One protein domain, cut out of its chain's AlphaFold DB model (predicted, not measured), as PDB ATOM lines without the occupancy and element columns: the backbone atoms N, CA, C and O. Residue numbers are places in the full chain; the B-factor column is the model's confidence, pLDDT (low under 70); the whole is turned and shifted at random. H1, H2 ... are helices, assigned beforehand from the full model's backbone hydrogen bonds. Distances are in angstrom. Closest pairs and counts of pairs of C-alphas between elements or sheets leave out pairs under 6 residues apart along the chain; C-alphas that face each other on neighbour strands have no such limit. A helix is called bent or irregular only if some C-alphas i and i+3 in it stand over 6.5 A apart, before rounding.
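What this domain is: This is residues 57 to 106 of the 107 residues of an uncharacterized protein of Bradyrhizobium sp. 323S2 (UniProt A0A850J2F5). Look for a zigzag of three helices: H1 runs one way, H2 folds back beside it, and H3 turns back again on another side of H2, at a steeper angle. H2 is the shared partner that bridges H1 and H3, and the far end of H3, with residues 100 to 106 standing free, sticks out as an arm. The printed part has 50 residues with three named helices, in the order H1, H2, H3, and no named strand; the class is all helix. The whole is compact, with a radius of gyration of the C-alphas of 10.5 A, and the C-alphas span 33 by 23 by 13 A.

How they stand to each other: Start at H1, residues 57 to 73, then pass through the tight link of 2 residues to H2, residues 76 to 86. These two touch and form a helical hairpin; their closest C-alphas are those of Leu 63 and Ser 86, 6.7 A apart. Their lines stand at a shallow tilt of 16 degrees, and they run opposite ways. Go on through the tight link of 5 residues to H3, residues 92 to 105. H2 and H3 touch and form a second helical hairpin; their closest C-alphas are those of Ser 86 and Gly 92, 5.4 A apart. They run opposite ways at a tilt of 38 degrees, only just steep. H1 and H3 are apart. In the backbones of H1 and H3, every O i to N i+4 pair is within hydrogen-bond range; in H2, 5 of 7 are.

Where its parts are: Find C-alpha 57 at (-27.437, -8.901, 5.365); from there H1, the longest helix by residues, runs 24.5 A to C-alpha 73 at (-19.765, -27.012, -9.265). H2 runs 15.5 A from Glu 76 to Ser 86. It is irregular, but only just: C-alphas 77 and 80 are 7.0 A apart, and its line is a rough one. From Gly 92, H3 runs 20.5 A to C-alpha 105 at (-1.602, -19.176, -7.029).

The domain as a whole: Look at Ala 58 and His 106 for the two C-alphas farthest apart, at 33.2 A. The first and last printed C-alphas, of Leu 57 and His 106, are 32.7 A apart. The printed part has no cut, and both links are tight. Of residues 100 to 106, which stand free, 100 to 105 belong to H3. In the B-factor column, the mean pLDDT of the printed part is 89.1, and the model's confidence is low, under 70, at residues 105 to 106.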
ATOM      1  N   LEU A  57     -27.852  -7.646   4.741       83.50
ATOM      2  CA  LEU A  57     -27.437  -8.901   5.365       83.50
ATOM      3  C   LEU A  57     -27.972 -10.111   4.594       83.50
ATOM      4  O   LEU A  57     -27.248 -11.093   4.434       83.50
ATOM      5  N   ALA A  58     -29.198 -10.017   4.075       84.12
ATOM      6  CA  ALA A  58     -29.767 -11.023   3.183       84.12
ATOM      7  C   ALA A  58     -28.952 -11.130   1.881       84.12
ATOM      8  O   ALA A  58     -28.573 -12.234   1.483       84.12
ATOM      9  N   ASP A  59     -28.584  -9.993   1.283       87.75
ATOM     10  CA  ASP A  59     -27.742  -9.937   0.080       87.75
ATOM     11  C   ASP A  59     -26.362 -10.560   0.328       87.75
ATOM     12  O   ASP A  59     -25.888 -11.405  -0.436       87.75
ATOM     13  N   ALA A  60     -25.727 -10.201   1.447       90.06
ATOM     14  CA  ALA A  60     -24.448 -10.773   1.856       90.06
ATOM     15  C   ALA A  60     -24.525 -12.298   2.027       90.06
ATOM     16  O   ALA A  60     -23.625 -13.024   1.601       90.06
ATOM     17  N   HIS A  61     -25.612 -12.801   2.611       84.00
ATOM     18  CA  HIS A  61     -25.822 -14.235   2.764       84.00
ATOM     19  C   HIS A  61     -26.056 -14.938   1.416       84.00
ATOM     20  O   HIS A  61     -25.479 -16.000   1.165       84.00
ATOM     21  N   ALA A  62     -26.831 -14.335   0.511       88.62
ATOM     22  CA  ALA A  62     -27.027 -14.854  -0.843       88.62
ATOM     23  C   ALA A  62     -25.697 -14.974  -1.607       88.62
ATOM     24  O   ALA A  62     -25.462 -15.975  -2.293       88.62
ATOM     25  N   LEU A  63     -24.787 -14.007  -1.436       94.06
ATOM     26  CA  LEU A  63     -23.437 -14.057  -2.002       94.06
ATOM     27  C   LEU A  63     -22.605 -15.212  -1.433       94.06
ATOM     28  O   LEU A  63     -21.942 -15.910  -2.203       94.06
ATOM     29  N   VAL A  64     -22.671 -15.475  -0.124       91.12
ATOM     30  CA  VAL A  64     -22.013 -16.646   0.494       91.12
ATOM     31  C   VAL A  64     -22.595 -17.957  -0.051       91.12
ATOM     32  O   VAL A  64     -21.846 -18.878  -0.385       91.12
ATOM     33  N   GLY A  65     -23.918 -18.041  -0.211       89.88
ATOM     34  CA  GLY A  65     -24.584 -19.201  -0.808       89.88
ATOM     35  C   GLY A  65     -24.140 -19.460  -2.252       89.88
ATOM     36  O   GLY A  65     -23.782 -20.589  -2.602       89.88
ATOM     37  N   ARG A  66     -24.083 -18.407  -3.080       92.56
ATOM     38  CA  ARG A  66     -23.559 -18.475  -4.456       92.56
ATOM     39  C   ARG A  66     -22.102 -18.931  -4.477       92.56
ATOM     40  O   ARG A  66     -21.766 -19.802  -5.276       92.56
ATOM     41  N   PHE A  67     -21.263 -18.433  -3.568       92.50
ATOM     42  CA  PHE A  67     -19.869 -18.863  -3.441       92.50
ATOM     43  C   PHE A  67     -19.730 -20.361  -3.154       92.50
ATOM     44  O   PHE A  67     -19.016 -21.068  -3.868       92.50
ATOM     45  N   HIS A  68     -20.468 -20.882  -2.170       89.94
ATOM     46  CA  HIS A  68     -20.482 -22.318  -1.882       89.94
ATOM     47  C   HIS A  68     -20.947 -23.150  -3.081       89.94
ATOM     48  O   HIS A  68     -20.350 -24.190  -3.381       89.94
ATOM     49  N   ALA A  69     -21.987 -22.702  -3.789       89.94
ATOM     50  CA  ALA A  69     -22.462 -23.378  -4.990       89.94
ATOM     51  C   ALA A  69     -21.388 -23.399  -6.089       89.94
ATOM     52  O   ALA A  69     -21.172 -24.450  -6.694       89.94
ATOM     53  N   MET A  70     -20.680 -22.281  -6.308       93.25
ATOM     54  CA  MET A  70     -19.562 -22.182  -7.257       93.25
ATOM     55  C   MET A  70     -18.428 -23.151  -6.929       93.25
ATOM     56  O   MET A  70     -17.980 -23.859  -7.831       93.25
ATOM     57  N   ILE A  71     -18.009 -23.246  -5.660       89.44
ATOM     58  CA  ILE A  71     -16.978 -24.206  -5.226       89.44
ATOM     59  C   ILE A  71     -17.414 -25.636  -5.557       89.44
ATOM     60  O   ILE A  71     -16.645 -26.404  -6.135       89.44
ATOM     61  N   ARG A  72     -18.664 -25.992  -5.235       90.81
ATOM     62  CA  ARG A  72     -19.191 -27.343  -5.476       90.81
ATOM     63  C   ARG A  72     -19.223 -27.714  -6.955       90.81
ATOM     64  O   ARG A  72     -18.887 -28.844  -7.298       90.81
ATOM     65  N   LYS A  73     -19.632 -26.781  -7.817       91.94
ATOM     66  CA  LYS A  73     -19.765 -27.012  -9.265       91.94
ATOM     67  C   LYS A  73     -18.506 -26.692 -10.071       91.94
ATOM     68  O   LYS A  73     -18.533 -26.845 -11.285       91.94
ATOM     69  N   ARG A  74     -17.425 -26.237  -9.421       86.50
ATOM     70  CA  ARG A  74     -16.208 -25.716 -10.075       86.50
ATOM     71  C   ARG A  74     -16.535 -24.640 -11.124       86.50
ATOM     72  O   ARG A  74     -16.006 -24.645 -12.229       86.50
ATOM     73  N   GLY A  75     -17.458 -23.741 -10.779       78.75
ATOM     74  CA  GLY A  75     -18.005 -22.728 -11.685       78.75
ATOM     75  C   GLY A  75     -17.060 -21.548 -11.902       78.75
ATOM     76  O   GLY A  75     -17.306 -20.471 -11.373       78.75
ATOM     77  N   GLU A  76     -15.992 -21.749 -12.671       79.94
ATOM     78  CA  GLU A  76     -14.924 -20.757 -12.882       79.94
ATOM     79  C   GLU A  76     -15.413 -19.455 -13.538       79.94
ATOM     80  O   GLU A  76     -15.002 -18.366 -13.143       79.94
ATOM     81  N   ILE A  77     -16.358 -19.550 -14.478       87.25
ATOM     82  CA  ILE A  77     -16.907 -18.397 -15.218       87.25
ATOM     83  C   ILE A  77     -17.630 -17.413 -14.287       87.25
ATOM     84  O   ILE A  77     -17.620 -16.205 -14.509       87.25
ATOM     85  N   GLU A  78     -18.256 -17.918 -13.224       88.88
ATOM     86  CA  GLU A  78     -19.041 -17.108 -12.287       88.88
ATOM     87  C   GLU A  78     -18.169 -16.431 -11.219       88.88
ATOM     88  O   GLU A  78     -18.648 -15.555 -10.497       88.88
ATOM     89  N   PHE A  79     -16.892 -16.814 -11.128       90.19
ATOM     90  CA  PHE A  79     -16.022 -16.430 -10.024       90.19
ATOM     91  C   PHE A  79     -15.635 -14.949 -10.046       90.19
ATOM     92  O   PHE A  79     -15.765 -14.277  -9.024       90.19
ATOM     93  N   GLU A  80     -15.215 -14.417 -11.196       92.44
ATOM     94  CA  GLU A  80     -14.875 -12.990 -11.324       92.44
ATOM     95  C   GLU A  80     -16.085 -12.066 -11.115       92.44
ATOM     96  O   GLU A  80     -16.006 -11.171 -10.268       92.44
ATOM     97  N   PRO A  81     -17.247 -12.313 -11.759       94.81
ATOM     98  CA  PRO A  81     -18.466 -11.563 -11.460       94.81
ATOM     99  C   PRO A  81     -18.833 -11.585  -9.971       94.81
ATOM    100  O   PRO A  81     -19.236 -10.564  -9.413       94.81
ATOM    101  N   TRP A  82     -18.665 -12.733  -9.305       96.19
ATOM    102  CA  TRP A  82     -18.935 -12.849  -7.876       96.19
ATOM    103  C   TRP A  82     -17.960 -12.034  -7.017       96.19
ATOM    104  O   TRP A  82     -18.399 -11.429  -6.038       96.19
ATOM    105  N   ILE A  83     -16.667 -11.981  -7.359       95.31
ATOM    106  CA  ILE A  83     -15.685 -11.154  -6.638       95.31
ATOM    107  C   ILE A  83     -16.072  -9.674  -6.728       95.31
ATOM    108  O   ILE A  83     -16.080  -8.983  -5.703       95.31
ATOM    109  N   ASP A  84     -16.406  -9.186  -7.922       96.12
ATOM    110  CA  ASP A  84     -16.741  -7.776  -8.147       96.12
ATOM    111  C   ASP A  84     -18.006  -7.338  -7.408       96.12
ATOM    112  O   ASP A  84     -18.042  -6.257  -6.810       96.12
ATOM    113  N   GLU A  85     -19.026  -8.192  -7.411       96.69
ATOM    114  CA  GLU A  85     -20.265  -7.985  -6.664       96.69
ATOM    115  C   GLU A  85     -20.001  -8.024  -5.149       96.69
ATOM    116  O   GLU A  85     -20.389  -7.116  -4.407       96.69
ATOM    117  N   SER A  86     -19.246  -9.023  -4.684       96.81
ATOM    118  CA  SER A  86     -18.991  -9.241  -3.258       96.81
ATOM    119  C   SER A  86     -18.129  -8.150  -2.628       96.81
ATOM    120  O   SER A  86     -18.380  -7.777  -1.480       96.81
ATOM    121  N   LYS A  87     -17.174  -7.572  -3.368       96.75
ATOM    122  CA  LYS A  87     -16.348  -6.432  -2.918       96.75
ATOM    123  C   LYS A  87     -17.168  -5.210  -2.500       96.75
ATOM    124  O   LYS A  87     -16.698  -4.428  -1.679       96.75
ATOM    125  N   ARG A  88     -18.378  -5.049  -3.045       96.06
ATOM    126  CA  ARG A  88     -19.285  -3.919  -2.775       96.06
ATOM    127  C   ARG A  88     -20.304  -4.217  -1.667       96.06
ATOM    128  O   ARG A  88     -21.144  -3.373  -1.373       96.06
ATOM    129  N   SER A  89     -20.241  -5.404  -1.065       94.56
ATOM    130  CA  SER A  89     -21.197  -5.896  -0.066       94.56
ATOM    131  C   SER A  89     -20.600  -5.940   1.350       94.56
ATOM    132  O   SER A  89     -19.421  -5.642   1.557       94.56
ATOM    133  N   LEU A  90     -21.386  -6.398   2.334       94.00
ATOM    134  CA  LEU A  90     -20.909  -6.619   3.708       94.00
ATOM    135  C   LEU A  90     -19.774  -7.655   3.811       94.00
ATOM    136  O   LEU A  90     -19.045  -7.654   4.800       94.00
ATOM    137  N   ILE A  91     -19.586  -8.515   2.800       94.75
ATOM    138  CA  ILE A  91     -18.471  -9.477   2.741       94.75
ATOM    139  C   ILE A  91     -17.271  -8.950   1.935       94.75
ATOM    140  O   ILE A  91     -16.398  -9.724   1.543       94.75
ATOM    141  N   GLY A  92     -17.181  -7.637   1.697       96.81
ATOM    142  CA  GLY A  92     -16.150  -7.046   0.839       96.81
ATOM    143  C   GLY A  92     -14.711  -7.357   1.262       96.81
ATOM    144  O   GLY A  92     -13.878  -7.684   0.417       96.81
ATOM    145  N   SER A  93     -14.404  -7.343   2.562       95.94
ATOM    146  CA  SER A  93     -13.072  -7.725   3.063       95.94
ATOM    147  C   SER A  93     -12.721  -9.184   2.752       95.94
ATOM    148  O   SER A  93     -11.580  -9.477   2.405       95.94
ATOM    149  N   PHE A  94     -13.704 -10.086   2.821       94.62
ATOM    150  CA  PHE A  94     -13.530 -11.493   2.460       94.62
ATOM    151  C   PHE A  94     -13.267 -11.648   0.957       94.62
ATOM    152  O   PHE A  94     -12.283 -12.274   0.570       94.62
ATOM    153  N   ALA A  95     -14.070 -10.996   0.110       95.75
ATOM    154  CA  ALA A  95     -13.878 -11.009  -1.342       95.75
ATOM    155  C   ALA A  95     -12.509 -10.446  -1.764       95.75
ATOM    156  O   ALA A  95     -11.861 -10.974  -2.667       95.75
ATOM    157  N   ASN A  96     -12.036  -9.400  -1.080       94.94
ATOM    158  CA  ASN A  96     -10.698  -8.850  -1.295       94.94
ATOM    159  C   ASN A  96      -9.581  -9.836  -0.924       94.94
ATOM    160  O   ASN A  96      -8.569  -9.872  -1.620       94.94
ATOM    161  N   GLY A  97      -9.748 -10.628   0.140       94.44
ATOM    162  CA  GLY A  97      -8.815 -11.704   0.493       94.44
ATOM    163  C   GLY A  97      -8.735 -12.764  -0.606       94.44
ATOM    164  O   GLY A  97      -7.665 -12.999  -1.157       94.44
ATOM    165  N   ILE A  98      -9.888 -13.293  -1.023       92.38
ATOM    166  CA  ILE A  98      -9.986 -14.302  -2.089       92.38
ATOM    167  C   ILE A  98      -9.359 -13.818  -3.411       92.38
ATOM    168  O   ILE A  98      -8.650 -14.570  -4.078       92.38
ATOM    169  N   ALA A  99      -9.577 -12.554  -3.787       92.06
ATOM    170  CA  ALA A  99      -8.984 -11.978  -4.995       92.06
ATOM    171  C   ALA A  99      -7.445 -11.920  -4.934       92.06
ATOM    172  O   ALA A  99      -6.782 -12.137  -5.947       92.06
ATOM    173  N   LYS A 100      -6.870 -11.644  -3.754       90.94
ATOM    174  CA  LYS A 100      -5.413 -11.673  -3.551       90.94
ATOM    175  C   LYS A 100      -4.868 -13.093  -3.645       90.94
ATOM    176  O   LYS A 100      -3.862 -13.302  -4.320       90.94
ATOM    177  N   ASP A 101      -5.557 -14.057  -3.040       86.31
ATOM    178  CA  ASP A 101      -5.152 -15.465  -3.063       86.31
ATOM    179  C   ASP A 101      -5.151 -16.025  -4.492       86.31
ATOM    180  O   ASP A 101      -4.224 -16.738  -4.875       86.31
ATOM    181  N   LYS A 102      -6.116 -15.627  -5.338       80.06
ATOM    182  CA  LYS A 102      -6.102 -15.958  -6.775       80.06
ATOM    183  C   LYS A 102      -4.806 -15.502  -7.459       80.06
ATOM    184  O   LYS A 102      -4.238 -16.253  -8.255       80.06
ATOM    185  N   GLY A 103      -4.356 -14.281  -7.168       70.94
ATOM    186  CA  GLY A 103      -3.111 -13.737  -7.714       70.94
ATOM    187  C   GLY A 103      -1.872 -14.503  -7.244       70.94
ATOM    188  O   GLY A 103      -0.947 -14.689  -8.024       70.94
ATOM    189  N   ALA A 104      -1.882 -15.002  -6.006       70.75
ATOM    190  CA  ALA A 104      -0.763 -15.739  -5.418       70.75
ATOM    191  C   ALA A 104      -0.589 -17.166  -5.975       70.75
ATOM    192  O   ALA A 104       0.518 -17.687  -5.960       70.75
ATOM    193  N   VAL A 105      -1.654 -17.801  -6.477       63.50
ATOM    194  CA  VAL A 105      -1.602 -19.176  -7.029       63.50
ATOM    195  C   VAL A 105      -1.007 -19.229  -8.446       63.50
ATOM    196  O   VAL A 105      -0.601 -20.293  -8.904       63.50
ATOM    197  N   HIS A 106      -0.923 -18.089  -9.137       57.81
ATOM    198  CA  HIS A 106      -0.329 -17.981 -10.477       57.81
ATOM    199  C   HIS A 106       1.092 -17.384 -10.463       57.81
ATOM    200  O   HIS A 106       1.627 -17.092 -11.534       57.81
TER     201      HIS A 106